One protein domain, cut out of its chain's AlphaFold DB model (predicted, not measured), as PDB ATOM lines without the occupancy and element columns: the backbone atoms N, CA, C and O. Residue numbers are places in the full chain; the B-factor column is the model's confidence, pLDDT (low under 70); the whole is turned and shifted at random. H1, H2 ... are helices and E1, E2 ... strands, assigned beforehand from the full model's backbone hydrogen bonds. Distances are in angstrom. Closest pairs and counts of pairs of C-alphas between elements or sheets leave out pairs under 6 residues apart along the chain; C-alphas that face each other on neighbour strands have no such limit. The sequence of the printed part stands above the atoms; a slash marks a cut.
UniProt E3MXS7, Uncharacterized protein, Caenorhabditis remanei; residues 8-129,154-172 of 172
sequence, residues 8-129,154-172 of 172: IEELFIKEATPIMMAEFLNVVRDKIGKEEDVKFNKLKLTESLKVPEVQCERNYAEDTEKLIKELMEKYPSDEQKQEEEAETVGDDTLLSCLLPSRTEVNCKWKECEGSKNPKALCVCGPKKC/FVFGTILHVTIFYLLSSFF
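Overview. This is residues 8 to 129 and 154 to 172 of the 172 residues of an uncharacterized protein of Caenorhabditis remanei (UniProt E3MXS7). A strand hairpin, E1 and E2, lies toward one end and a cluster of helices H3, H4 and H6 toward the other, with short H5 between them in the middle. Long H2 covers part of the hairpin with residues 18 to 25 and reaches on toward H6, while H1 lies at the far end, touching no helix. The printed part has 141 residues with six named helices and two antiparallel strands, in the order H1 H2 H3 H4 H5 E1 E2 H6. It is mostly helix and compact, with a radius of gyration of the C-alphas of 14.6 A and spans of 41 by 27 by 27 A.

Along the chain. Find C-alpha 8 at (-41.964, -42.878, -58.699), where H1, residues 8 to 14, begins. H2, residues 18 to 35, runs 25.9 A; H3, residues 60 to 74, runs 20.8 A. Next come H4, residues 79 to 89, and H5, residues 94 to 98. E1, residues 104 to 110, and E2, residues 119 to 125, span 20.9 A and 20.3 A. H6, residues 156 to 170, runs 20.5 A to C-alpha 170 at (-25.845, -46.072, -58.891).

Arrangement. In the hairpin of E1 and E2, look for N 106 and O 123, 3.0 A apart. Residues 44 to 45 pair parallel with 104 to 105 of E1. The closest C-alphas of H5 and E2, Cys 97 and Cys 124, are 4.8 A apart. H3 and H6 touch at Glu 65 and Ile 164, their closest C-alphas, 5.8 A, at a shallow tilt of 30 degrees, opposite ways. In H1 to H4 every O i to N i+4 pair is within hydrogen-bond range; H6 has 9 of 11, and H5 0 of 1 but 2 of 2 O i to N i+3.

Size, cuts and confidence. The C-alphas farthest apart, Glu 113 and Phe 154, are 42.9 A apart. Residues 130 to 153 are not printed, and C-alphas 129 and 154 are 19.5 A apart across this cut. The link from H2 to H3 is long, 24 residues. Confidence is low, under 70, for instance in residues 8 to 17 and 154 to 172.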
ATOM      1  N   ILE A   8     -42.329 -42.184 -59.940       54.41
ATOM      2  CA  ILE A   8     -41.964 -42.878 -58.699       54.41
ATOM      3  C   ILE A   8     -40.510 -42.575 -58.322       54.41
ATOM      4  O   ILE A   8     -40.260 -42.266 -57.164       54.41
ATOM      5  N   GLU A   9     -39.568 -42.615 -59.270       48.44
ATOM      6  CA  GLU A   9     -38.171 -42.201 -59.047       48.44
ATOM      7  C   GLU A   9     -38.081 -40.721 -58.648       48.44
ATOM      8  O   GLU A   9     -37.379 -40.379 -57.702       48.44
ATOM      9  N   GLU A  10     -38.840 -39.842 -59.304       49.88
ATOM     10  CA  GLU A  10     -38.861 -38.409 -59.002       49.88
ATOM     11  C   GLU A  10     -39.484 -38.116 -57.625       49.88
ATOM     12  O   GLU A  10     -39.004 -37.232 -56.916       49.88
ATOM     13  N   LEU A  11     -40.500 -38.882 -57.209       48.69
ATOM     14  CA  LEU A  11     -41.044 -38.866 -55.846       48.69
ATOM     15  C   LEU A  11     -40.044 -39.422 -54.829       48.69
ATOM     16  O   LEU A  11     -39.875 -38.817 -53.782       48.69
ATOM     17  N   PHE A  12     -39.330 -40.504 -55.142       50.91
ATOM     18  CA  PHE A  12     -38.286 -41.060 -54.273       50.91
ATOM     19  C   PHE A  12     -37.147 -40.060 -54.038       50.91
ATOM     20  O   PHE A  12     -36.603 -39.976 -52.940       50.91
ATOM     21  N   ILE A  13     -36.807 -39.286 -55.070       52.41
ATOM     22  CA  ILE A  13     -35.776 -38.247 -55.032       52.41
ATOM     23  C   ILE A  13     -36.277 -36.980 -54.318       52.41
ATOM     24  O   ILE A  13     -35.527 -36.387 -53.541       52.41
ATOM     25  N   LYS A  14     -37.531 -36.560 -54.545       48.84
ATOM     26  CA  LYS A  14     -38.148 -35.393 -53.880       48.84
ATOM     27  C   LYS A  14     -38.494 -35.650 -52.415       48.84
ATOM     28  O   LYS A  14     -38.355 -34.752 -51.593       48.84
ATOM     29  N   GLU A  15     -38.924 -36.861 -52.088       52.03
ATOM     30  CA  GLU A  15     -39.292 -37.298 -50.743       52.03
ATOM     31  C   GLU A  15     -38.209 -38.168 -50.112       52.03
ATOM     32  O   GLU A  15     -38.541 -38.974 -49.252       52.03
ATOM     33  N   ALA A  16     -36.935 -38.045 -50.514       57.69
ATOM     34  CA  ALA A  16     -35.819 -38.781 -49.921       57.69
ATOM     35  C   ALA A  16     -35.737 -38.498 -48.412       57.69
ATOM     36  O   ALA A  16     -35.018 -37.615 -47.952       57.69
ATOM     37  N   THR A  17     -36.532 -39.220 -47.628       66.94
ATOM     38  CA  THR A  17     -36.599 -39.036 -46.191       66.94
ATOM     39  C   THR A  17     -35.297 -39.558 -45.593       66.94
ATOM     40  O   THR A  17     -34.692 -40.498 -46.124       66.94
ATOM     41  N   PRO A  18     -34.872 -39.015 -44.445       71.06
ATOM     42  CA  PRO A  18     -33.755 -39.585 -43.702       71.06
ATOM     43  C   PRO A  18     -33.891 -41.091 -43.446       71.06
ATOM     44  O   PRO A  18     -32.892 -41.805 -43.428       71.06
ATOM     45  N   ILE A  19     -35.128 -41.579 -43.318       75.38
ATOM     46  CA  ILE A  19     -35.444 -43.001 -43.162       75.38
ATOM     47  C   ILE A  19     -35.066 -43.783 -44.425       75.38
ATOM     48  O   ILE A  19     -34.309 -44.747 -44.328       75.38
ATOM     49  N   MET A  20     -35.513 -43.344 -45.607       75.94
ATOM     50  CA  MET A  20     -35.188 -44.028 -46.866       75.94
ATOM     51  C   MET A  20     -33.684 -44.029 -47.157       75.94
ATOM     52  O   MET A  20     -33.157 -45.037 -47.622       75.94
ATOM     53  N   MET A  21     -32.966 -42.949 -46.834       78.25
ATOM     54  CA  MET A  21     -31.507 -42.922 -46.988       78.25
ATOM     55  C   MET A  21     -30.796 -43.881 -46.029       78.25
ATOM     56  O   MET A  21     -29.851 -44.559 -46.432       78.25
ATOM     57  N   ALA A  22     -31.251 -43.982 -44.778       82.00
ATOM     58  CA  ALA A  22     -30.704 -44.946 -43.828       82.00
ATOM     59  C   ALA A  22     -30.946 -46.397 -44.284       82.00
ATOM     60  O   ALA A  22     -30.058 -47.244 -44.163       82.00
ATOM     61  N   GLU A  23     -32.124 -46.695 -44.832       81.81
ATOM     62  CA  GLU A  23     -32.432 -48.009 -45.406       81.81
ATOM     63  C   GLU A  23     -31.573 -48.307 -46.636       81.81
ATOM     64  O   GLU A  23     -30.961 -49.373 -46.703       81.81
ATOM     65  N   PHE A  24     -31.452 -47.352 -47.560       81.75
ATOM     66  CA  PHE A  24     -30.600 -47.476 -48.741       81.75
ATOM     67  C   PHE A  24     -29.142 -47.773 -48.364       81.75
ATOM     68  O   PHE A  24     -28.553 -48.721 -48.880       81.75
ATOM     69  N   LEU A  25     -28.572 -47.023 -47.416       83.44
ATOM     70  CA  LEU A  25     -27.200 -47.241 -46.951       83.44
ATOM     71  C   LEU A  25     -27.019 -48.614 -46.296       83.44
ATOM     72  O   LEU A  25     -25.991 -49.254 -46.503       83.44
ATOM     73  N   ASN A  26     -28.011 -49.101 -45.548       84.62
ATOM     74  CA  ASN A  26     -27.973 -50.459 -45.003       84.62
ATOM     75  C   ASN A  26     -28.032 -51.527 -46.105       84.62
ATOM     76  O   ASN A  26     -27.290 -52.496 -46.025       84.62
ATOM     77  N   VAL A  27     -28.837 -51.340 -47.157       83.94
ATOM     78  CA  VAL A  27     -28.870 -52.262 -48.311       83.94
ATOM     79  C   VAL A  27     -27.520 -52.300 -49.028       83.94
ATOM     80  O   VAL A  27     -27.047 -53.376 -49.396       83.94
ATOM     81  N   VAL A  28     -26.879 -51.141 -49.205       81.69
ATOM     82  CA  VAL A  28     -25.529 -51.053 -49.778       81.69
ATOM     83  C   VAL A  28     -24.520 -51.787 -48.889       81.69
ATOM     84  O   VAL A  28     -23.788 -52.638 -49.389       81.69
ATOM     85  N   ARG A  29     -24.527 -51.534 -47.572       80.94
ATOM     86  CA  ARG A  29     -23.660 -52.217 -46.592       80.94
ATOM     87  C   ARG A  29     -23.888 -53.729 -46.567       80.94
ATOM     88  O   ARG A  29     -22.920 -54.475 -46.543       80.94
ATOM     89  N   ASP A  30     -25.134 -54.192 -46.649       82.12
ATOM     90  CA  ASP A  30     -25.468 -55.623 -46.697       82.12
ATOM     91  C   ASP A  30     -24.953 -56.294 -47.975       82.12
ATOM     92  O   ASP A  30     -24.569 -57.463 -47.953       82.12
ATOM     93  N   LYS A  31     -24.976 -55.582 -49.105       78.69
ATOM     94  CA  LYS A  31     -24.454 -56.098 -50.371       78.69
ATOM     95  C   LYS A  31     -22.933 -56.199 -50.336       78.69
ATOM     96  O   LYS A  31     -22.406 -57.275 -50.596       78.69
ATOM     97  N   ILE A  32     -22.266 -55.115 -49.944       75.06
ATOM     98  CA  ILE A  32     -20.810 -55.075 -49.769       75.06
ATOM     99  C   ILE A  32     -20.376 -56.152 -48.768       75.06
ATOM    100  O   ILE A  32     -19.487 -56.940 -49.054       75.06
ATOM    101  N   GLY A  33     -21.059 -56.251 -47.627       73.38
ATOM    102  CA  GLY A  33     -20.753 -57.236 -46.595       73.38
ATOM    103  C   GLY A  33     -20.885 -58.687 -47.055       73.38
ATOM    104  O   GLY A  33     -20.149 -59.541 -46.580       73.38
ATOM    105  N   LYS A  34     -21.780 -58.981 -48.006       75.38
ATOM    106  CA  LYS A  34     -21.891 -60.318 -48.614       75.38
ATOM    107  C   LYS A  34     -20.799 -60.601 -49.638       75.38
ATOM    108  O   LYS A  34     -20.372 -61.744 -49.741       75.38
ATOM    109  N   GLU A  35     -20.425 -59.603 -50.433       71.88
ATOM    110  CA  GLU A  35     -19.391 -59.742 -51.467       71.88
ATOM    111  C   GLU A  35     -18.000 -59.888 -50.834       71.88
ATOM    112  O   GLU A  35     -17.202 -60.701 -51.292       71.88
ATOM    113  N   GLU A  36     -17.770 -59.178 -49.730       65.94
ATOM    114  CA  GLU A  36     -16.472 -59.063 -49.063       65.94
ATOM    115  C   GLU A  36     -16.395 -59.836 -47.732       65.94
ATOM    116  O   GLU A  36     -15.431 -59.697 -46.997       65.94
ATOM    117  N   ASP A  37     -17.400 -60.636 -47.369       71.94
ATOM    118  CA  ASP A  37     -17.456 -61.354 -46.076       71.94
ATOM    119  C   ASP A  37     -17.241 -60.439 -44.843       71.94
ATOM    120  O   ASP A  37     -16.628 -60.807 -43.839       71.94
ATOM    121  N   VAL A  38     -17.769 -59.208 -44.907       70.56
ATOM    122  CA  VAL A  38     -17.690 -58.212 -43.828       70.56
ATOM    123  C   VAL A  38     -19.028 -58.033 -43.138       70.56
ATOM    124  O   VAL A  38     -20.055 -57.726 -43.745       70.56
ATOM    125  N   LYS A  39     -19.006 -58.117 -41.810       77.50
ATOM    126  CA  LYS A  39     -20.167 -57.808 -40.980       77.50
ATOM    127  C   LYS A  39     -20.238 -56.307 -40.700       77.50
ATOM    128  O   LYS A  39     -19.474 -55.771 -39.902       77.50
ATOM    129  N   PHE A  40     -21.201 -55.636 -41.324       79.81
ATOM    130  CA  PHE A  40     -21.514 -54.240 -41.038       79.81
ATOM    131  C   PHE A  40     -22.479 -54.119 -39.859       79.81
ATOM    132  O   PHE A  40     -23.479 -54.834 -39.773       79.81
ATOM    133  N   ASN A  41     -22.242 -53.137 -38.991       84.62
ATOM    134  CA  ASN A  41     -23.268 -52.710 -38.051       84.62
ATOM    135  C   ASN A  41     -24.420 -52.034 -38.801       84.62
ATOM    136  O   ASN A  41     -24.197 -51.274 -39.750       84.62
ATOM    137  N   LYS A  42     -25.653 -52.292 -38.359       87.06
ATOM    138  CA  LYS A  42     -26.844 -51.667 -38.937       87.06
ATOM    139  C   LYS A  42     -26.913 -50.196 -38.532       87.06
ATOM    140  O   LYS A  42     -26.915 -49.883 -37.342       87.06
ATOM    141  N   LEU A  43     -27.028 -49.316 -39.520       87.69
ATOM    142  CA  LEU A  43     -27.207 -47.884 -39.325       87.69
ATOM    143  C   LEU A  43     -28.632 -47.581 -38.862       87.69
ATOM    144  O   LEU A  43     -29.608 -48.008 -39.487       87.69
ATOM    145  N   LYS A  44     -28.750 -46.813 -37.782       89.50
ATOM    146  CA  LYS A  44     -30.002 -46.259 -37.267       89.50
ATOM    147  C   LYS A  44     -30.036 -44.761 -37.534       89.50
ATOM    148  O   LYS A  44     -29.046 -44.067 -37.319       89.50
ATOM    149  N   LEU A  45     -31.182 -44.263 -37.982       88.50
ATOM    150  CA  LEU A  45     -31.376 -42.828 -38.130       88.50
ATOM    151  C   LEU A  45     -31.252 -42.137 -36.764       88.50
ATOM    152  O   LEU A  45     -31.831 -42.601 -35.780       88.50
ATOM    153  N   THR A  46     -30.535 -41.020 -36.723       87.00
ATOM    154  CA  THR A  46     -30.430 -40.162 -35.543       87.00
ATOM    155  C   THR A  46     -30.403 -38.690 -35.936       87.00
ATOM    156  O   THR A  46     -29.932 -38.335 -37.011       87.00
ATOM    157  N   GLU A  47     -30.849 -37.815 -35.039       85.00
ATOM    158  CA  GLU A  47     -30.697 -36.360 -35.174       85.00
ATOM    159  C   GLU A  47     -29.468 -35.827 -34.415       85.00
ATOM    160  O   GLU A  47     -29.089 -34.667 -34.575       85.00
ATOM    161  N   SER A  48     -28.821 -36.665 -33.593       83.94
ATOM    162  CA  SER A  48     -27.692 -36.274 -32.736       83.94
ATOM    163  C   SER A  48     -26.411 -35.968 -33.521       83.94
ATOM    164  O   SER A  48     -25.590 -35.158 -33.080       83.94
ATOM    165  N   LEU A  49     -26.227 -36.601 -34.684       84.19
ATOM    166  CA  LEU A  49     -25.056 -36.389 -35.529       84.19
ATOM    167  C   LEU A  49     -25.149 -35.040 -36.236       84.19
ATOM    168  O   LEU A  49     -26.125 -34.726 -36.921       84.19
ATOM    169  N   LYS A  50     -24.089 -34.242 -36.105       84.12
ATOM    170  CA  LYS A  50     -23.981 -32.952 -36.784       84.12
ATOM    171  C   LYS A  50     -23.620 -33.168 -38.248       84.12
ATOM    172  O   LYS A  50     -22.473 -33.445 -38.567       84.12
ATOM    173  N   VAL A  51     -24.595 -32.972 -39.127       83.12
ATOM    174  CA  VAL A  51     -24.363 -32.940 -40.575       83.12
ATOM    175  C   VAL A  51     -23.985 -31.509 -40.990       83.12
ATOM    176  O   VAL A  51     -24.749 -30.582 -40.670       83.12
ATOM    177  N   PRO A  52     -22.846 -31.300 -41.678       84.12
ATOM    178  CA  PRO A  52     -22.477 -30.008 -42.256       84.12
ATOM    179  C   PRO A  52     -23.554 -29.448 -43.193       84.12
ATOM    180  O   PRO A  52     -24.482 -30.145 -43.607       84.12
ATOM    181  N   GLU A  53     -23.456 -28.162 -43.527       86.06
ATOM    182  CA  GLU A  53     -24.339 -27.595 -44.544       86.06
ATOM    183  C   GLU A  53     -24.005 -28.174 -45.925       86.06
ATOM    184  O   GLU A  53     -22.839 -28.267 -46.311       86.06
ATOM    185  N   VAL A  54     -25.042 -28.547 -46.675       85.19
ATOM    186  CA  VAL A  54     -24.888 -29.046 -48.040       85.19
ATOM    187  C   VAL A  54     -24.411 -27.909 -48.953       85.19
ATOM    188  O   VAL A  54     -24.976 -26.810 -48.973       85.19
ATOM    189  N   GLN A  55     -23.371 -28.181 -49.734       87.38
ATOM    190  CA  GLN A  55     -22.761 -27.258 -50.683       87.38
ATOM    191  C   GLN A  55     -23.200 -27.612 -52.103       87.38
ATOM    192  O   GLN A  55     -22.973 -28.721 -52.588       87.38
ATOM    193  N   CYS A  56     -23.826 -26.656 -52.787       84.81
ATOM    194  CA  CYS A  56     -24.417 -26.894 -54.101       84.81
ATOM    195  C   CYS A  56     -23.396 -27.094 -55.220       84.81
ATOM    196  O   CYS A  56     -23.685 -27.792 -56.186       84.81
ATOM    197  N   GLU A  57     -22.193 -26.556 -55.071       86.06
ATOM    198  CA  GLU A  57     -21.113 -26.676 -56.057       86.06
ATOM    199  C   GLU A  57     -20.276 -27.950 -55.849       86.06
ATOM    200  O   GLU A  57     -19.615 -28.411 -56.773       86.06
ATOM    201  N   ARG A  58     -20.352 -28.571 -54.663       82.25
ATOM    202  CA  ARG A  58     -19.538 -29.731 -54.274       82.25
ATOM    203  C   ARG A  58     -20.121 -31.047 -54.787       82.25
ATOM    204  O   ARG A  58     -21.332 -31.265 -54.690       82.25
ATOM    205  N   ASN A  59     -19.283 -31.937 -55.307       80.94
ATOM    206  CA  ASN A  59     -19.685 -33.277 -55.733       80.94
ATOM    207  C   ASN A  59     -19.255 -34.320 -54.691       80.94
ATOM    208  O   ASN A  59     -18.170 -34.880 -54.764       80.94
ATOM    209  N   TYR A  60     -20.134 -34.603 -53.727       77.31
ATOM    210  CA  TYR A  60     -19.833 -35.511 -52.615       77.31
ATOM    211  C   TYR A  60     -19.505 -36.948 -53.041       77.31
ATOM    212  O   TYR A  60     -18.760 -37.631 -52.339       77.31
ATOM    213  N   ALA A  61     -20.050 -37.419 -54.169       75.31
ATOM    214  CA  ALA A  61     -19.742 -38.747 -54.694       75.31
ATOM    215  C   ALA A  61     -18.311 -38.797 -55.249       75.31
ATOM    216  O   ALA A  61     -17.553 -39.697 -54.904       75.31
ATOM    217  N   GLU A  62     -17.924 -37.787 -56.028       80.31
ATOM    218  CA  GLU A  62     -16.569 -37.650 -56.576       80.31
ATOM    219  C   GLU A  62     -15.527 -37.403 -55.478       80.31
ATOM    220  O   GLU A  62     -14.456 -38.002 -55.508       80.31
ATOM    221  N   ASP A  63     -15.856 -36.601 -54.461       81.69
ATOM    222  CA  ASP A  63     -14.981 -36.411 -53.298       81.69
ATOM    223  C   ASP A  63     -14.761 -37.723 -52.540       81.69
ATOM    224  O   ASP A  63     -13.640 -38.029 -52.135       81.69
ATOM    225  N   THR A  64     -15.827 -38.518 -52.376       79.38
ATOM    226  CA  THR A  64     -15.738 -39.851 -51.768       79.38
ATOM    227  C   THR A  64     -14.844 -40.754 -52.618       79.38
ATOM    228  O   THR A  64     -13.924 -41.364 -52.089       79.38
ATOM    229  N   GLU A  65     -15.049 -40.802 -53.936       79.25
ATOM    230  CA  GLU A  65     -14.230 -41.607 -54.851       79.25
ATOM    231  C   GLU A  65     -12.749 -41.210 -54.802       79.25
ATOM    232  O   GLU A  65     -11.867 -42.070 -54.753       79.25
ATOM    233  N   LYS A  66     -12.471 -39.905 -54.789       83.31
ATOM    234  CA  LYS A  66     -11.112 -39.378 -54.717       83.31
ATOM    235  C   LYS A  66     -10.432 -39.775 -53.409       83.31
ATOM    236  O   LYS A  66      -9.311 -40.269 -53.459       83.31
ATOM    237  N   LEU A  67     -11.115 -39.630 -52.273       81.19
ATOM    238  CA  LEU A  67     -10.589 -40.061 -50.974       81.19
ATOM    239  C   LEU A  67     -10.296 -41.562 -50.954       81.19
ATOM    240  O   LEU A  67      -9.239 -41.974 -50.489       81.19
ATOM    241  N   ILE A  68     -11.200 -42.377 -51.497       80.19
ATOM    242  CA  ILE A  68     -11.000 -43.823 -51.590       80.19
ATOM    243  C   ILE A  68      -9.733 -44.149 -52.399       80.19
ATOM    244  O   ILE A  68      -8.902 -44.938 -51.948       80.19
ATOM    245  N   LYS A  69      -9.551 -43.522 -53.569       82.62
ATOM    246  CA  LYS A  69      -8.347 -43.713 -54.396       82.62
ATOM    247  C   LYS A  69      -7.079 -43.268 -53.674       82.62
ATOM    248  O   LYS A  69      -6.102 -44.007 -53.672       82.62
ATOM    249  N   GLU A  70      -7.104 -42.104 -53.028       85.56
ATOM    250  CA  GLU A  70      -5.962 -41.593 -52.262       85.56
ATOM    251  C   GLU A  70      -5.565 -42.554 -51.132       85.56
ATOM    252  O   GLU A  70      -4.375 -42.814 -50.940       85.56
ATOM    253  N   LEU A  71      -6.536 -43.143 -50.425       83.00
ATOM    254  CA  LEU A  71      -6.279 -44.145 -49.385       83.00
ATOM    255  C   LEU A  71      -5.618 -45.406 -49.950       83.00
ATOM    256  O   LEU A  71      -4.650 -45.902 -49.373       83.00
ATOM    257  N   MET A  72      -6.093 -45.896 -51.095       80.31
ATOM    258  CA  MET A  72      -5.493 -47.051 -51.766       80.31
ATOM    259  C   MET A  72      -4.082 -46.788 -52.259       80.31
ATOM    260  O   MET A  72      -3.205 -47.626 -52.085       80.31
ATOM    261  N   GLU A  73      -3.845 -45.636 -52.878       85.25
ATOM    262  CA  GLU A  73      -2.523 -45.281 -53.389       85.25
ATOM    263  C   GLU A  73      -1.521 -45.080 -52.247       85.25
ATOM    264  O   GLU A  73      -0.362 -45.490 -52.353       85.25
ATOM    265  N   LYS A  74      -1.969 -44.483 -51.137       85.62
ATOM    266  CA  LYS A  74      -1.140 -44.239 -49.952       85.62
ATOM    267  C   LYS A  74      -0.826 -45.529 -49.190       85.62
ATOM    268  O   LYS A  74       0.280 -45.666 -48.663       85.62
ATOM    269  N   TYR A  75      -1.766 -46.473 -49.150       82.12
ATOM    270  CA  TYR A  75      -1.674 -47.702 -48.358       82.12
ATOM    271  C   TYR A  75      -2.086 -48.948 -49.161       82.12
ATOM    272  O   TYR A  75      -3.010 -49.646 -48.763       82.12
ATOM    273  N   PRO A  76      -1.407 -49.302 -50.263       78.69
ATOM    274  CA  PRO A  76      -1.902 -50.272 -51.255       78.69
ATOM    275  C   PRO A  76      -2.125 -51.703 -50.748       78.69
ATOM    276  O   PRO A  76      -2.731 -52.515 -51.442       78.69
ATOM    277  N   SER A  77      -1.613 -52.050 -49.571       78.25
ATOM    278  CA  SER A  77      -1.812 -53.369 -48.955       78.25
ATOM    279  C   SER A  77      -1.915 -53.290 -47.430       78.25
ATOM    280  O   SER A  77      -1.735 -54.296 -46.752       78.25
ATOM    281  N   ASP A  78      -2.141 -52.091 -46.887       76.88
ATOM    282  CA  ASP A  78      -2.243 -51.851 -45.445       76.88
ATOM    283  C   ASP A  78      -3.670 -51.402 -45.125       76.88
ATOM    284  O   ASP A  78      -3.965 -50.219 -44.963       76.88
ATOM    285  N   GLU A  79      -4.575 -52.378 -45.129       73.12
ATOM    286  CA  GLU A  79      -6.016 -52.161 -44.965       73.12
ATOM    287  C   GLU A  79      -6.362 -51.557 -43.605       73.12
ATOM    288  O   GLU A  79      -7.270 -50.733 -43.507       73.12
ATOM    289  N   GLN A  80      -5.583 -51.891 -42.573       73.75
ATOM    290  CA  GLN A  80      -5.721 -51.293 -41.253       73.75
ATOM    291  C   GLN A  80      -5.470 -49.782 -41.319       73.75
ATOM    292  O   GLN A  80      -6.297 -49.005 -40.844       73.75
ATOM    293  N   LYS A  81      -4.382 -49.341 -41.965       78.12
ATOM    294  CA  LYS A  81      -4.127 -47.904 -42.143       78.12
ATOM    295  C   LYS A  81      -5.161 -47.217 -43.028       78.12
ATOM    296  O   LYS A  81      -5.454 -46.045 -42.808       78.12
ATOM    297  N   GLN A  82      -5.720 -47.917 -44.014       77.88
ATOM    298  CA  GLN A  82      -6.816 -47.370 -44.816       77.88
ATOM    299  C   GLN A  82      -8.069 -47.120 -43.968       77.88
ATOM    300  O   GLN A  82      -8.672 -46.054 -44.097       77.88
ATOM    301  N   GLU A  83      -8.451 -48.060 -43.096       74.44
ATOM    302  CA  GLU A  83      -9.597 -47.906 -42.185       74.44
ATOM    303  C   GLU A  83      -9.343 -46.798 -41.151       74.44
ATOM    304  O   GLU A  83     -10.193 -45.925 -40.966       74.44
ATOM    305  N   GLU A  84      -8.160 -46.780 -40.530       77.06
ATOM    306  CA  GLU A  84      -7.761 -45.753 -39.556       77.06
ATOM    307  C   GLU A  84      -7.807 -44.350 -40.167       77.06
ATOM    308  O   GLU A  84      -8.387 -43.427 -39.587       77.06
ATOM    309  N   GLU A  85      -7.247 -44.174 -41.363       80.12
ATOM    310  CA  GLU A  85      -7.269 -42.880 -42.028       80.12
ATOM    311  C   GLU A  85      -8.704 -42.527 -42.465       80.12
ATOM    312  O   GLU A  85      -9.140 -41.399 -42.228       80.12
ATOM    313  N   ALA A  86      -9.497 -43.475 -42.985       78.12
ATOM    314  CA  ALA A  86     -10.906 -43.256 -43.338       78.12
ATOM    315  C   ALA A  86     -11.774 -42.820 -42.138       78.12
ATOM    316  O   ALA A  86     -12.652 -41.965 -42.295       78.12
ATOM    317  N   GLU A  87     -11.506 -43.330 -40.931       74.75
ATOM    318  CA  GLU A  87     -12.139 -42.887 -39.675       74.75
ATOM    319  C   GLU A  87     -11.807 -41.414 -39.329       74.75
ATOM    320  O   GLU A  87     -12.568 -40.742 -38.612       74.75
ATOM    321  N   THR A  88     -10.692 -40.883 -39.847       74.75
ATOM    322  CA  THR A  88     -10.257 -39.493 -39.627       74.75
ATOM    323  C   THR A  88     -10.684 -38.529 -40.734       74.75
ATOM    324  O   THR A  88     -11.151 -37.436 -40.410       74.75
ATOM    325  N   VAL A  89     -10.572 -38.918 -42.010       70.62
ATOM    326  CA  VAL A  89     -10.804 -38.030 -43.168       70.62
ATOM    327  C   VAL A  89     -12.191 -38.176 -43.802       70.62
ATOM    328  O   VAL A  89     -12.583 -37.339 -44.607       70.62
ATOM    329  N   GLY A  90     -12.955 -39.215 -43.448       60.88
ATOM    330  CA  GLY A  90     -14.245 -39.531 -44.070       60.88
ATOM    331  C   GLY A  90     -15.470 -38.813 -43.491       60.88
ATOM    332  O   GLY A  90     -16.581 -39.067 -43.953       60.88
ATOM    333  N   ASP A  91     -15.311 -37.954 -42.482       65.69
ATOM    334  CA  ASP A  91     -16.427 -37.431 -41.669       65.69
ATOM    335  C   ASP A  91     -17.424 -36.546 -42.429       65.69
ATOM    336  O   ASP A  91     -18.597 -36.490 -42.063       65.69
ATOM    337  N   ASP A  92     -16.975 -35.829 -43.457       66.62
ATOM    338  CA  ASP A  92     -17.816 -34.944 -44.268       66.62
ATOM    339  C   ASP A  92     -18.161 -35.547 -45.638       66.62
ATOM    340  O   ASP A  92     -18.662 -34.844 -46.522       66.62
ATOM    341  N   THR A  93     -17.919 -36.850 -45.809       70.50
ATOM    342  CA  THR A  93     -18.220 -37.600 -47.030       70.50
ATOM    343  C   THR A  93     -19.023 -38.866 -46.730       70.50
ATOM    344  O   THR A  93     -19.166 -39.303 -45.583       70.50
ATOM    345  N   LEU A  94     -19.546 -39.491 -47.791       73.62
ATOM    346  CA  LEU A  94     -20.252 -40.769 -47.681       73.62
ATOM    347  C   LEU A  94     -19.324 -41.907 -47.231       73.62
ATOM    348  O   LEU A  94     -19.823 -42.948 -46.802       73.62
ATOM    349  N   LEU A  95     -18.002 -41.699 -47.266       78.44
ATOM    350  CA  LEU A  95     -17.006 -42.657 -46.793       78.44
ATOM    351  C   LEU A  95     -17.249 -43.062 -45.336       78.44
ATOM    352  O   LEU A  95     -17.173 -44.246 -45.014       78.44
ATOM    353  N   SER A  96     -17.637 -42.113 -44.475       79.31
ATOM    354  CA  SER A  96     -17.985 -42.421 -43.081       79.31
ATOM    355  C   SER A  96     -19.082 -43.487 -42.967       79.31
ATOM    356  O   SER A  96     -19.075 -44.292 -42.040       79.31
ATOM    357  N   CYS A  97     -20.013 -43.544 -43.920       83.69
ATOM    358  CA  CYS A  97     -21.114 -44.506 -43.931       83.69
ATOM    359  C   CYS A  97     -20.740 -45.886 -44.469       83.69
ATOM    360  O   CYS A  97     -21.536 -46.819 -44.340       83.69
ATOM    361  N   LEU A  98     -19.536 -46.038 -45.011       82.38
ATOM    362  CA  LEU A  98     -18.981 -47.306 -45.482       82.38
ATOM    363  C   LEU A  98     -18.044 -47.942 -44.451       82.38
ATOM    364  O   LEU A  98     -17.542 -49.037 -44.669       82.38
ATOM    365  N   LEU A  99     -17.841 -47.290 -43.306       81.94
ATOM    366  CA  LEU A  99     -17.110 -47.861 -42.185       81.94
ATOM    367  C   LEU A  99     -17.996 -48.892 -41.456       81.94
ATOM    368  O   LEU A  99     -19.082 -48.523 -40.972       81.94
ATOM    369  N   PRO A 100     -17.566 -50.169 -41.343       78.75
ATOM    370  CA  PRO A 100     -18.352 -51.236 -40.712       78.75
ATOM    371  C   PRO A 100     -18.724 -50.942 -39.260       78.75
ATOM    372  O   PRO A 100     -19.777 -51.368 -38.780       78.75
ATOM    373  N   SER A 101     -17.879 -50.165 -38.582       79.44
ATOM    374  CA  SER A 101     -18.012 -49.753 -37.190       79.44
ATOM    375  C   SER A 101     -19.256 -48.909 -36.902       79.44
ATOM    376  O   SER A 101     -19.843 -49.049 -35.828       79.44
ATOM    377  N   ARG A 102     -19.679 -48.052 -37.841       83.88
ATOM    378  CA  ARG A 102     -20.707 -47.028 -37.595       83.88
ATOM    379  C   ARG A 102     -22.095 -47.641 -37.410       83.88
ATOM    380  O   ARG A 102     -22.466 -48.574 -38.119       83.88
ATOM    381  N   THR A 103     -22.870 -47.089 -36.480       87.25
ATOM    382  CA  THR A 103     -24.200 -47.587 -36.071       87.25
ATOM    383  C   THR A 103     -25.309 -46.559 -36.259       87.25
ATOM    384  O   THR A 103     -26.486 -46.889 -36.143       87.25
ATOM    385  N   GLU A 104     -24.958 -45.307 -36.511       89.44
ATOM    386  CA  GLU A 104     -25.867 -44.174 -36.599       89.44
ATOM    387  C   GLU A 104     -25.646 -43.420 -37.906       89.44
ATOM    388  O   GLU A 104     -24.520 -43.336 -38.393       89.44
ATOM    389  N   VAL A 105     -26.710 -42.845 -38.457       89.44
ATOM    390  CA  VAL A 105     -26.663 -42.004 -39.654       89.44
ATOM    391  C   VAL A 105     -27.569 -40.797 -39.488       89.44
ATOM    392  O   VAL A 105     -28.671 -40.906 -38.953       89.44
ATOM    393  N   ASN A 106     -27.112 -39.650 -39.976       87.44
ATOM    394  CA  ASN A 106     -27.950 -38.479 -40.182       87.44
ATOM    395  C   ASN A 106     -27.670 -37.894 -41.566       87.44
ATOM    396  O   ASN A 106     -26.525 -37.895 -42.017       87.44
ATOM    397  N   CYS A 107     -28.702 -37.377 -42.226       85.44
ATOM    398  CA  CYS A 107     -28.603 -36.828 -43.571       85.44
ATOM    399  C   CYS A 107     -29.275 -35.453 -43.647       85.44
ATOM    400  O   CYS A 107     -30.247 -35.180 -42.942       85.44
ATOM    401  N   LYS A 108     -28.761 -34.586 -44.517       84.00
ATOM    402  CA  LYS A 108     -29.368 -33.301 -44.878       84.00
ATOM    403  C   LYS A 108     -29.501 -33.188 -46.384       84.00
ATOM    404  O   LYS A 108     -28.653 -33.687 -47.120       84.00
ATOM    405  N   TRP A 109     -30.523 -32.454 -46.812       83.00
ATOM    406  CA  TRP A 109     -30.795 -32.162 -48.213       83.00
ATOM    407  C   TRP A 109     -30.807 -30.664 -48.442       83.00
ATOM    408  O   TRP A 109     -31.176 -29.888 -47.557       83.00
ATOM    409  N   LYS A 110     -30.415 -30.262 -49.646       83.25
ATOM    410  CA  LYS A 110     -30.523 -28.882 -50.103       83.25
ATOM    411  C   LYS A 110     -30.881 -28.855 -51.574       83.25
ATOM    412  O   LYS A 110     -30.248 -29.521 -52.394       83.25
ATOM    413  N   GLU A 111     -31.897 -28.070 -51.899       83.88
ATOM    414  CA  GLU A 111     -32.208 -27.728 -53.278       83.88
ATOM    415  C   GLU A 111     -31.131 -26.785 -53.813       83.88
ATOM    416  O   GLU A 111     -30.740 -25.820 -53.153       83.88
ATOM    417  N   CYS A 112     -30.628 -27.091 -55.003       82.75
ATOM    418  CA  CYS A 112     -29.554 -26.345 -55.635       82.75
ATOM    419  C   CYS A 112     -30.034 -25.798 -56.970       82.75
ATOM    420  O   CYS A 112     -30.630 -26.526 -57.766       82.75
ATOM    421  N   GLU A 113     -29.765 -24.518 -57.214       84.44
ATOM    422  CA  GLU A 113     -30.160 -23.850 -58.448       84.44
ATOM    423  C   GLU A 113     -29.567 -24.576 -59.667       84.44
ATOM    424  O   GLU A 113     -28.391 -24.939 -59.685       84.44
ATOM    425  N   GLY A 114     -30.404 -24.852 -60.669       78.38
ATOM    426  CA  GLY A 114     -30.006 -25.600 -61.865       78.38
ATOM    427  C   GLY A 114     -29.980 -27.128 -61.720       78.38
ATOM    428  O   GLY A 114     -29.791 -27.810 -62.726       78.38
ATOM    429  N   SER A 115     -30.229 -27.689 -60.529       72.50
ATOM    430  CA  SER A 115     -30.392 -29.137 -60.329       72.50
ATOM    431  C   SER A 115     -31.866 -29.515 -60.202       72.50
ATOM    432  O   SER A 115     -32.619 -28.884 -59.465       72.50
ATOM    433  N   LYS A 116     -32.282 -30.592 -60.880       69.69
ATOM    434  CA  LYS A 116     -33.622 -31.179 -60.694       69.69
ATOM    435  C   LYS A 116     -33.746 -31.970 -59.390       69.69
ATOM    436  O   LYS A 116     -34.856 -32.157 -58.904       69.69
ATOM    437  N   ASN A 117     -32.615 -32.413 -58.842       69.94
ATOM    438  CA  ASN A 117     -32.559 -33.286 -57.677       69.94
ATOM    439  C   ASN A 117     -31.905 -32.539 -56.503       69.94
ATOM    440  O   ASN A 117     -30.863 -31.896 -56.709       69.94
ATOM    441  N   PRO A 118     -32.469 -32.615 -55.286       72.19
ATOM    442  CA  PRO A 118     -31.824 -32.063 -54.105       72.19
ATOM    443  C   PRO A 118     -30.504 -32.797 -53.847       72.19
ATOM    444  O   PRO A 118     -30.414 -34.018 -53.985       72.19
ATOM    445  N   LYS A 119     -29.465 -32.056 -53.458       78.69
ATOM    446  CA  LYS A 119     -28.207 -32.665 -53.022       78.69
ATOM    447  C   LYS A 119     -28.366 -33.191 -51.607       78.69
ATOM    448  O   LYS A 119     -28.858 -32.464 -50.749       78.69
ATOM    449  N   ALA A 120     -27.919 -34.421 -51.377       79.00
ATOM    450  CA  ALA A 120     -27.924 -35.067 -50.074       79.00
ATOM    451  C   ALA A 120     -26.494 -35.205 -49.536       79.00
ATOM    452  O   ALA A 120     -25.584 -35.583 -50.274       79.00
ATOM    453  N   LEU A 121     -26.314 -34.933 -48.245       82.62
ATOM    454  CA  LEU A 121     -25.103 -35.251 -47.493       82.62
ATOM    455  C   LEU A 121     -25.496 -36.090 -46.285       82.62
ATOM    456  O   LEU A 121     -26.323 -35.652 -45.488       82.62
ATOM    457  N   CYS A 122     -24.885 -37.262 -46.141       83.62
ATOM    458  CA  CYS A 122     -25.058 -38.134 -44.987       83.62
ATOM    459  C   CYS A 122     -23.743 -38.269 -44.227       83.62
ATOM    460  O   CYS A 122     -22.684 -38.375 -44.838       83.62
ATOM    461  N   VAL A 123     -23.839 -38.292 -42.901       85.31
ATOM    462  CA  VAL A 123     -22.727 -38.541 -41.983       85.31
ATOM    463  C   VAL A 123     -23.100 -39.721 -41.105       85.31
ATOM    464  O   VAL A 123     -24.206 -39.754 -40.554       85.31
ATOM    465  N   CYS A 124     -22.177 -40.668 -40.953       87.00
ATOM    466  CA  CYS A 124     -22.374 -41.827 -40.097       87.00
ATOM    467  C   CYS A 124     -21.449 -41.815 -38.879       87.00
ATOM    468  O   CYS A 124     -20.272 -41.474 -38.959       87.00
ATOM    469  N   GLY A 125     -21.985 -42.204 -37.728       84.19
ATOM    470  CA  GLY A 125     -21.318 -42.176 -36.428       84.19
ATOM    471  C   GLY A 125     -21.756 -43.334 -35.529       84.19
ATOM    472  O   GLY A 125     -22.436 -44.246 -36.000       84.19
ATOM    473  N   PRO A 126     -21.376 -43.316 -34.243       78.94
ATOM    474  CA  PRO A 126     -20.251 -42.557 -33.693       78.94
ATOM    475  C   PRO A 126     -18.911 -43.090 -34.231       78.94
ATOM    476  O   PRO A 126     -18.851 -44.199 -34.755       78.94
ATOM    477  N   LYS A 127     -17.831 -42.309 -34.102       70.44
ATOM    478  CA  LYS A 127     -16.477 -42.817 -34.378       70.44
ATOM    479  C   LYS A 127     -16.163 -43.993 -33.460       70.44
ATOM    480  O   LYS A 127     -16.588 -43.993 -32.297       70.44
ATOM    481  N   LYS A 128     -15.368 -44.947 -33.940       60.16
ATOM    482  CA  LYS A 128     -14.763 -45.955 -33.066       60.16
ATOM    483  C   LYS A 128     -13.729 -45.249 -32.170       60.16
ATOM    484  O   LYS A 128     -12.605 -45.016 -32.578       60.16
ATOM    485  N   CYS A 129     -14.185 -44.872 -30.971       55.66
ATOM    486  CA  CYS A 129     -13.431 -44.541 -29.755       55.66
ATOM    487  C   CYS A 129     -12.256 -43.517 -29.862       55.66
ATOM    488  O   CYS A 129     -12.056 -42.859 -30.879       55.66
ATOM    489  N   PHE A 154      -9.820 -57.340 -42.138       44.00
ATOM    490  CA  PHE A 154      -9.106 -57.986 -43.246       44.00
ATOM    491  C   PHE A 154      -9.707 -57.709 -44.634       44.00
ATOM    492  O   PHE A 154      -9.308 -58.360 -45.593       44.00
ATOM    493  N   VAL A 155     -10.717 -56.836 -44.742       53.00
ATOM    494  CA  VAL A 155     -11.408 -56.633 -46.031       53.00
ATOM    495  C   VAL A 155     -11.776 -55.180 -46.341       53.00
ATOM    496  O   VAL A 155     -12.518 -54.898 -47.283       53.00
ATOM    497  N   PHE A 156     -11.262 -54.216 -45.575       55.69
ATOM    498  CA  PHE A 156     -11.594 -52.808 -45.805       55.69
ATOM    499  C   PHE A 156     -11.000 -52.289 -47.124       55.69
ATOM    500  O   PHE A 156     -11.646 -51.507 -47.828       55.69
ATOM    501  N   GLY A 157      -9.822 -52.782 -47.520       52.94
ATOM    502  CA  GLY A 157      -9.201 -52.372 -48.783       52.94
ATOM    503  C   GLY A 157      -9.942 -52.859 -50.020       52.94
ATOM    504  O   GLY A 157     -10.055 -52.132 -51.012       52.94
ATOM    505  N   THR A 158     -10.539 -54.041 -49.941       54.94
ATOM    506  CA  THR A 158     -11.386 -54.593 -51.000       54.94
ATOM    507  C   THR A 158     -12.733 -53.864 -51.076       54.94
ATOM    508  O   THR A 158     -13.168 -53.499 -52.172       54.94
ATOM    509  N   ILE A 159     -13.335 -53.523 -49.923       58.94
ATOM    510  CA  ILE A 159     -14.569 -52.716 -49.835       58.94
ATOM    511  C   ILE A 159     -14.414 -51.387 -50.572       58.94
ATOM    512  O   ILE A 159     -15.275 -51.012 -51.376       58.94
ATOM    513  N   LEU A 160     -13.312 -50.685 -50.310       59.41
ATOM    514  CA  LEU A 160     -12.971 -49.425 -50.956       59.41
ATOM    515  C   LEU A 160     -12.920 -49.593 -52.493       59.41
ATOM    516  O   LEU A 160     -13.416 -48.742 -53.232       59.41
ATOM    517  N   HIS A 161     -12.385 -50.711 -53.003       55.94
ATOM    518  CA  HIS A 161     -12.191 -50.919 -54.449       55.94
ATOM    519  C   HIS A 161     -13.537 -51.078 -55.161       55.94
ATOM    520  O   HIS A 161     -13.765 -50.523 -56.240       55.94
ATOM    521  N   VAL A 162     -14.456 -51.812 -54.532       55.03
ATOM    522  CA  VAL A 162     -15.801 -52.078 -55.054       55.03
ATOM    523  C   VAL A 162     -16.718 -50.862 -54.908       55.03
ATOM    524  O   VAL A 162     -17.563 -50.626 -55.778       55.03
ATOM    525  N   THR A 163     -16.535 -50.027 -53.877       57.00
ATOM    526  CA  THR A 163     -17.376 -48.828 -53.715       57.00
ATOM    527  C   THR A 163     -17.179 -47.805 -54.823       57.00
ATOM    528  O   THR A 163     -18.160 -47.177 -55.220       57.00
ATOM    529  N   ILE A 164     -15.978 -47.697 -55.395       53.69
ATOM    530  CA  ILE A 164     -15.746 -46.897 -56.609       53.69
ATOM    531  C   ILE A 164     -16.674 -47.378 -57.737       53.69
ATOM    532  O   ILE A 164     -17.413 -46.584 -58.313       53.69
ATOM    533  N   PHE A 165     -16.720 -48.685 -58.010       45.44
ATOM    534  CA  PHE A 165     -17.574 -49.239 -59.067       45.44
ATOM    535  C   PHE A 165     -19.073 -49.068 -58.785       45.44
ATOM    536  O   PHE A 165     -19.837 -48.786 -59.712       45.44
ATOM    537  N   TYR A 166     -19.508 -49.212 -57.530       49.75
ATOM    538  CA  TYR A 166     -20.928 -49.141 -57.167       49.75
ATOM    539  C   TYR A 166     -21.476 -47.710 -57.123       49.75
ATOM    540  O   TYR A 166     -22.607 -47.466 -57.554       49.75
ATOM    541  N   LEU A 167     -20.675 -46.749 -56.650       51.34
ATOM    542  CA  LEU A 167     -21.027 -45.327 -56.678       51.34
ATOM    543  C   LEU A 167     -21.113 -44.814 -58.124       51.34
ATOM    544  O   LEU A 167     -22.051 -44.087 -58.449       51.34
ATOM    545  N   LEU A 168     -20.220 -45.270 -59.009       39.28
ATOM    546  CA  LEU A 168     -20.252 -44.937 -60.439       39.28
ATOM    547  C   LEU A 168     -21.480 -45.492 -61.176       39.28
ATOM    548  O   LEU A 168     -21.916 -44.891 -62.151       39.28
ATOM    549  N   SER A 169     -22.039 -46.621 -60.732       31.52
ATOM    550  CA  SER A 169     -23.169 -47.288 -61.404       31.52
ATOM    551  C   SER A 169     -24.535 -47.053 -60.752       31.52
ATOM    552  O   SER A 169     -25.547 -47.439 -61.327       31.52
ATOM    553  N   SER A 170     -24.585 -46.416 -59.577       40.06
ATOM    554  CA  SER A 170     -25.845 -46.072 -58.891       40.06
ATOM    555  C   SER A 170     -26.250 -44.599 -59.043       40.06
ATOM    556  O   SER A 170     -27.400 -44.261 -58.774       40.06
ATOM    557  N   PHE A 171     -25.320 -43.723 -59.448       39.78
ATOM    558  CA  PHE A 171     -25.570 -42.292 -59.679       39.78
ATOM    559  C   PHE A 171     -25.606 -41.886 -61.173       39.78
ATOM    560  O   PHE A 171     -25.916 -40.728 -61.461       39.78
ATOM    561  N   PHE A 172     -25.332 -42.816 -62.099       32.53
ATOM    562  CA  PHE A 172     -25.508 -42.691 -63.558       32.53
ATOM    563  C   PHE A 172     -26.598 -43.645 -64.050       32.53
ATOM    564  O   PHE A 172     -27.322 -43.259 -64.996       32.53
TER     565      PHE A 172